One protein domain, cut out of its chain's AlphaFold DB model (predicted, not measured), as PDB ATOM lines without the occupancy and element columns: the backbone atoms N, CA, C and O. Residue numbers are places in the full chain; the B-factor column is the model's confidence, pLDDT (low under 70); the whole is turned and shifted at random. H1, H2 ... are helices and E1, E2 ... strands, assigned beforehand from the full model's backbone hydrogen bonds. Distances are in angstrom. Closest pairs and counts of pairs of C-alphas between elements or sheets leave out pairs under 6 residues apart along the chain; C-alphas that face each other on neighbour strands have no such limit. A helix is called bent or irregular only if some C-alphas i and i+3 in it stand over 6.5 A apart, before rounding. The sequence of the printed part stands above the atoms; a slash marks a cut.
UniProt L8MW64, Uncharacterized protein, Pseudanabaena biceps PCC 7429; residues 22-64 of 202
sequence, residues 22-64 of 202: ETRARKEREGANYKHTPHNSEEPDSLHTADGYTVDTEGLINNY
ATOM      1  N   GLU A  22     230.034 346.441 245.740       81.50
ATOM      2  CA  GLU A  22     229.199 346.951 246.828       81.50
ATOM      3  C   GLU A  22     229.724 346.526 248.203       81.50
ATOM      4  O   GLU A  22     229.970 347.384 249.049       81.50
ATOM      5  N   THR A  23     230.004 345.233 248.395       81.62
ATOM      6  CA  THR A  23     230.569 344.682 249.636       81.62
ATOM      7  C   THR A  23     231.890 345.347 250.005       81.62
ATOM      8  O   THR A  23     232.089 345.757 251.147       81.62
ATOM      9  N   ARG A  24     232.781 345.542 249.022       83.75
ATOM     10  CA  ARG A  24     234.071 346.216 249.232       83.75
ATOM     11  C   ARG A  24     233.893 347.671 249.671       83.75
ATOM     12  O   ARG A  24     234.503 348.089 250.651       83.75
ATOM     13  N   ALA A  25     233.043 348.421 248.972       86.00
ATOM     14  CA  ALA A  25     232.772 349.822 249.291       86.00
ATOM     15  C   ALA A  25     232.077 349.983 250.652       86.00
ATOM     16  O   ALA A  25     232.296 350.968 251.356       86.00
ATOM     17  N   ARG A  26     231.229 349.021 251.030       82.19
ATOM     18  CA  ARG A  26     230.542 349.002 252.320       82.19
ATOM     19  C   ARG A  26     231.493 348.657 253.461       82.19
ATOM     20  O   ARG A  26     231.503 349.378 254.449       82.19
ATOM     21  N   LYS A  27     232.362 347.657 253.289       83.94
ATOM     22  CA  LYS A  27     233.415 347.310 254.257       83.94
ATOM     23  C   LYS A  27     234.358 348.483 254.525       83.94
ATOM     24  O   LYS A  27     234.688 348.751 255.674       83.94
ATOM     25  N   GLU A  28     234.750 349.219 253.485       86.50
ATOM     26  CA  GLU A  28     235.580 350.424 253.632       86.50
ATOM     27  C   GLU A  28     234.854 351.546 254.395       86.50
ATOM     28  O   GLU A  28     235.461 352.235 255.212       86.50
ATOM     29  N   ARG A  29     233.543 351.708 254.163       85.56
ATOM     30  CA  ARG A  29     232.714 352.734 254.815       85.56
ATOM     31  C   ARG A  29     232.375 352.405 256.269       85.56
ATOM     32  O   ARG A  29     232.362 353.302 257.104       85.56
ATOM     33  N   GLU A  30     232.045 351.149 256.551       82.06
ATOM     34  CA  GLU A  30     231.555 350.688 257.855       82.06
ATOM     35  C   GLU A  30     232.690 350.227 258.774       82.06
ATOM     36  O   GLU A  30     232.543 350.282 259.994       82.06
ATOM     37  N   GLY A  31     233.837 349.827 258.213       86.19
ATOM     38  CA  GLY A  31     235.038 349.465 258.956       86.19
ATOM     39  C   GLY A  31     234.753 348.431 260.044       86.19
ATOM     40  O   GLY A  31     234.368 347.303 259.753       86.19
ATOM     41  N   ALA A  32     234.919 348.838 261.305       81.38
ATOM     42  CA  ALA A  32     234.696 347.991 262.477       81.38
ATOM     43  C   ALA A  32     233.224 347.602 262.713       81.38
ATOM     44  O   ALA A  32     232.972 346.683 263.478       81.38
ATOM     45  N   ASN A  33     232.263 348.277 262.075       79.50
ATOM     46  CA  ASN A  33     230.836 347.948 262.169       79.50
ATOM     47  C   ASN A  33     230.363 347.027 261.030       79.50
ATOM     48  O   ASN A  33     229.186 346.671 260.976       79.50
ATOM     49  N   TYR A  34     231.250 346.650 260.102       81.25
ATOM     50  CA  TYR A  34     230.915 345.726 259.022       81.25
ATOM     51  C   TYR A  34     230.524 344.359 259.601       81.25
ATOM     52  O   TYR A  34     231.227 343.834 260.459       81.25
ATOM     53  N   LYS A  35     229.407 343.789 259.128       80.62
ATOM     54  CA  LYS A  35     228.806 342.530 259.622       80.62
ATOM     55  C   LYS A  35     228.281 342.552 261.067       80.62
ATOM     56  O   LYS A  35     228.006 341.495 261.626       80.62
ATOM     57  N   HIS A  36     228.072 343.723 261.660       80.88
ATOM     58  CA  HIS A  36     227.460 343.830 262.985       80.88
ATOM     59  C   HIS A  36     225.993 344.252 262.893       80.88
ATOM     60  O   HIS A  36     225.638 345.177 262.159       80.88
ATOM     61  N   THR A  37     225.130 343.577 263.650       79.88
ATOM     62  CA  THR A  37     223.751 344.020 263.863       79.88
ATOM     63  C   THR A  37     223.712 345.092 264.956       79.88
ATOM     64  O   THR A  37     224.603 345.140 265.811       79.88
ATOM     65  N   PRO A  38     222.703 345.979 264.950       80.75
ATOM     66  CA  PRO A  38     222.474 346.880 266.071       80.75
ATOM     67  C   PRO A  38     222.345 346.083 267.375       80.75
ATOM     68  O   PRO A  38     221.683 345.049 267.408       80.75
ATOM     69  N   HIS A  39     222.979 346.556 268.446       72.69
ATOM     70  CA  HIS A  39     222.847 345.948 269.767       72.69
ATOM     71  C   HIS A  39     221.631 346.548 270.482       72.69
ATOM     72  O   HIS A  39     221.402 347.757 270.400       72.69
ATOM     73  N   ASN A  40     220.857 345.726 271.193       75.19
ATOM     74  CA  ASN A  40     219.818 346.241 272.086       75.19
ATOM     75  C   ASN A  40     220.453 346.872 273.332       75.19
ATOM     76  O   ASN A  40     221.579 346.545 273.697       75.19
ATOM     77  N   SER A  41     219.745 347.768 274.011       76.88
ATOM     78  CA  SER A  41     220.207 348.204 275.331       76.88
ATOM     79  C   SER A  41     220.123 347.029 276.318       76.88
ATOM     80  O   SER A  41     219.216 346.205 276.235       76.88
ATOM     81  N   GLU A  42     221.093 346.927 277.229       73.12
ATOM     82  CA  GLU A  42     221.083 345.930 278.315       73.12
ATOM     83  C   GLU A  42     220.225 346.390 279.508       73.12
ATOM     84  O   GLU A  42     220.120 345.699 280.521       73.12
ATOM     85  N   GLU A  43     219.622 347.579 279.415       74.38
ATOM     86  CA  GLU A  43     218.742 348.099 280.451       74.38
ATOM     87  C   GLU A  43     217.442 347.278 280.522       74.38
ATOM     88  O   GLU A  43     216.805 347.046 279.491       74.38
ATOM     89  N   PRO A  44     217.001 346.887 281.732       62.62
ATOM     90  CA  PRO A  44     215.888 345.957 281.927       62.62
ATOM     91  C   PRO A  44     214.523 346.478 281.455       62.62
ATOM     92  O   PRO A  44     213.598 345.687 281.328       62.62
ATOM     93  N   ASP A  45     214.394 347.784 281.207       68.50
ATOM     94  CA  ASP A  45     213.146 348.442 280.781       68.50
ATOM     95  C   ASP A  45     213.236 348.991 279.341       68.50
ATOM     96  O   ASP A  45     212.443 349.828 278.912       68.50
ATOM     97  N   SER A  46     214.256 348.570 278.585       73.19
ATOM     98  CA  SER A  46     214.469 349.031 277.215       73.19
ATOM     99  C   SER A  46     213.724 348.168 276.192       73.19
ATOM    100  O   SER A  46     213.629 346.948 276.311       73.19
ATOM    101  N   LEU A  47     213.175 348.810 275.155       74.06
ATOM    102  CA  LEU A  47     212.474 348.108 274.079       74.06
ATOM    103  C   LEU A  47     213.477 347.375 273.175       74.06
ATOM    104  O   LEU A  47     214.264 348.013 272.467       74.06
ATOM    105  N   HIS A  48     213.403 346.044 273.138       77.06
ATOM    106  CA  HIS A  48     214.174 345.217 272.210       77.06
ATOM    107  C   HIS A  48     213.670 345.411 270.775       77.06
ATOM    108  O   HIS A  48     212.643 344.874 270.371       77.06
ATOM    109  N   THR A  49     214.385 346.227 269.999       78.06
ATOM    110  CA  THR A  49     214.007 346.574 268.615       78.06
ATOM    111  C   THR A  49     214.933 345.914 267.586       78.06
ATOM    112  O   THR A  49     214.632 345.920 266.394       78.06
ATOM    113  N   ALA A  50     216.060 345.337 268.023       79.44
ATOM    114  CA  ALA A  50     217.079 344.764 267.145       79.44
ATOM    115  C   ALA A  50     217.047 343.225 267.033       79.44
ATOM    116  O   ALA A  50     217.836 342.658 266.281       79.44
ATOM    117  N   ASP A  51     216.121 342.545 267.716       78.56
ATOM    118  CA  ASP A  51     216.061 341.070 267.761       78.56
ATOM    119  C   ASP A  51     215.769 340.424 266.398       78.56
ATOM    120  O   ASP A  51     216.137 339.278 266.152       78.56
ATOM    121  N   GLY A  52     215.131 341.168 265.492       75.31
ATOM    122  CA  GLY A  52     214.812 340.716 264.137       75.31
ATOM    123  C   GLY A  52     215.926 340.897 263.109       75.31
ATOM    124  O   GLY A  52     215.745 340.522 261.948       75.31
ATOM    125  N   TYR A  53     217.065 341.481 263.487       82.00
ATOM    126  CA  TYR A  53     218.153 341.731 262.549       82.00
ATOM    127  C   TYR A  53     218.972 340.464 262.320       82.00
ATOM    128  O   TYR A  53     219.490 339.846 263.245       82.00
ATOM    129  N   THR A  54     219.157 340.123 261.053       79.31
ATOM    130  CA  THR A  54     220.096 339.087 260.616       79.31
ATOM    131  C   THR A  54     221.085 339.695 259.640       79.31
ATOM    132  O   THR A  54     220.775 340.675 258.959       79.31
ATOM    133  N   VAL A  55     222.282 339.125 259.582       84.19
ATOM    134  CA  VAL A  55     223.336 339.556 258.669       84.19
ATOM    135  C   VAL A  55     223.881 338.347 257.926       84.19
ATOM    136  O   VAL A  55     224.129 337.304 258.532       84.19
ATOM    137  N   ASP A  56     224.013 338.464 256.610       81.38
ATOM    138  CA  ASP A  56     224.577 337.402 255.785       81.38
ATOM    139  C   ASP A  56     226.117 337.454 255.734       81.38
ATOM    140  O   ASP A  56     226.776 338.347 256.278       81.38
ATOM    141  N   THR A  57     226.709 336.478 255.047       79.31
ATOM    142  CA  THR A  57     228.162 336.380 254.841       79.31
ATOM    143  C   THR A  57     228.767 337.539 254.050       79.31
ATOM    144  O   THR A  57     229.970 337.764 254.160       79.31
ATOM    145  N   GLU A  58     227.979 338.289 253.280       78.12
ATOM    146  CA  GLU A  58     228.435 339.457 252.513       78.12
ATOM    147  C   GLU A  58     228.177 340.777 253.271       78.12
ATOM    148  O   GLU A  58     228.603 341.851 252.837       78.12
ATOM    149  N   GLY A  59     227.559 340.707 254.455       75.06
ATOM    150  CA  GLY A  59     227.217 341.842 255.309       75.06
ATOM    151  C   GLY A  59     225.870 342.491 254.978       75.06
ATOM    152  O   GLY A  59     225.573 343.576 255.486       75.06
ATOM    153  N   LEU A  60     225.046 341.884 254.125       81.38
ATOM    154  CA  LEU A  60     223.683 342.326 253.849       81.38
ATOM    155  C   LEU A  60     222.794 342.052 255.063       81.38
ATOM    156  O   LEU A  60     222.810 340.960 255.629       81.38
ATOM    157  N   ILE A  61     222.035 343.067 255.474       81.25
ATOM    158  CA  ILE A  61     221.181 342.999 256.661       81.25
ATOM    159  C   ILE A  61     219.725 342.781 256.257       81.25
ATOM    160  O   ILE A  61     219.221 343.461 255.364       81.25
ATOM    161  N   ASN A  62     219.037 341.872 256.947       81.69
ATOM    162  CA  ASN A  62     217.590 341.698 256.836       81.69
ATOM    163  C   ASN A  62     216.936 341.986 258.188       81.69
ATOM    164  O   ASN A  62     217.447 341.565 259.222       81.69
ATOM    165  N   ASN A  63     215.797 342.679 258.161       79.00
ATOM    166  CA  ASN A  63     214.956 342.914 259.332       79.00
ATOM    167  C   ASN A  63     213.726 342.005 259.246       79.00
ATOM    168  O   ASN A  63     212.781 342.308 258.513       79.00
ATOM    169  N   TYR A  64     213.758 340.879 259.950       80.31
ATOM    170  CA  TYR A  64     212.616 339.982 260.060       80.31
ATOM    171  C   TYR A  64     211.676 340.460 261.164       80.31
ATOM    172  O   TYR A  64     212.112 340.899 262.226       80.31
TER     173      TYR A  64
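This is residues 22 to 64 of the 202 residues of an uncharacterized protein of Pseudanabaena biceps PCC 7429 (UniProt L8MW64). A short helix, H1, sits at one end of a flat, loose model, and from it a long loop, residues 34 to 52, runs out and folds back to a small hairpin of two short strands, E1 and E2. The far end of that loop, residues 42 to 47, stands free and sticks out at the end of the longest axis away from H1. The printed part has 43 residues, with one named helix and two named strands in the order H1, E1, E2; the sheet is E1 - E2, antiparallel. The class is mixed, helices and strands, with under half of the residues in named elements. The whole is loose, with a radius of gyration of the C-alphas of 12.3 A and spans of 38 by 21 by 11 A.

H1, residues 22 to 33, is irregular: C-alphas 29 and 32 are 9.2 A apart. In its backbone 6 of 8 O i to N i+4 pairs are within hydrogen-bond range. E1, residues 53 to 55, and E2, residues 61 to 63, are antiparallel neighbours and form a hairpin, with 157 degrees between their directions. N 54 and O 62 are within hydrogen-bond range at 2.9 A, and so are N 62 and O 54 at 2.9 A. C-alphas 55 and 61, which face each other, are 4.5 A apart. H1 and E2 are apart.

H1 begins at C-alpha 22, (229.199, 346.951, 246.828), and ends at C-alpha 33, (230.836, 347.948, 262.169), 15.5 A from first to last C-alpha. E1 begins at C-alpha 53, (218.153, 341.731, 262.549), and is 6.8 A long. E2 is also 6.8 A long and ends at C-alpha 63, (214.956, 342.914, 259.332).

The two C-alphas farthest apart, those of Arg 24 and Asp 45, are 37.9 A apart. The link from H1 to E1 is long, with 19 residues; the link from E1 to E2 is tight, with 5. The printed part has no cut. Its mean pLDDT is 79.2, and residues 44 to 45 are under 70.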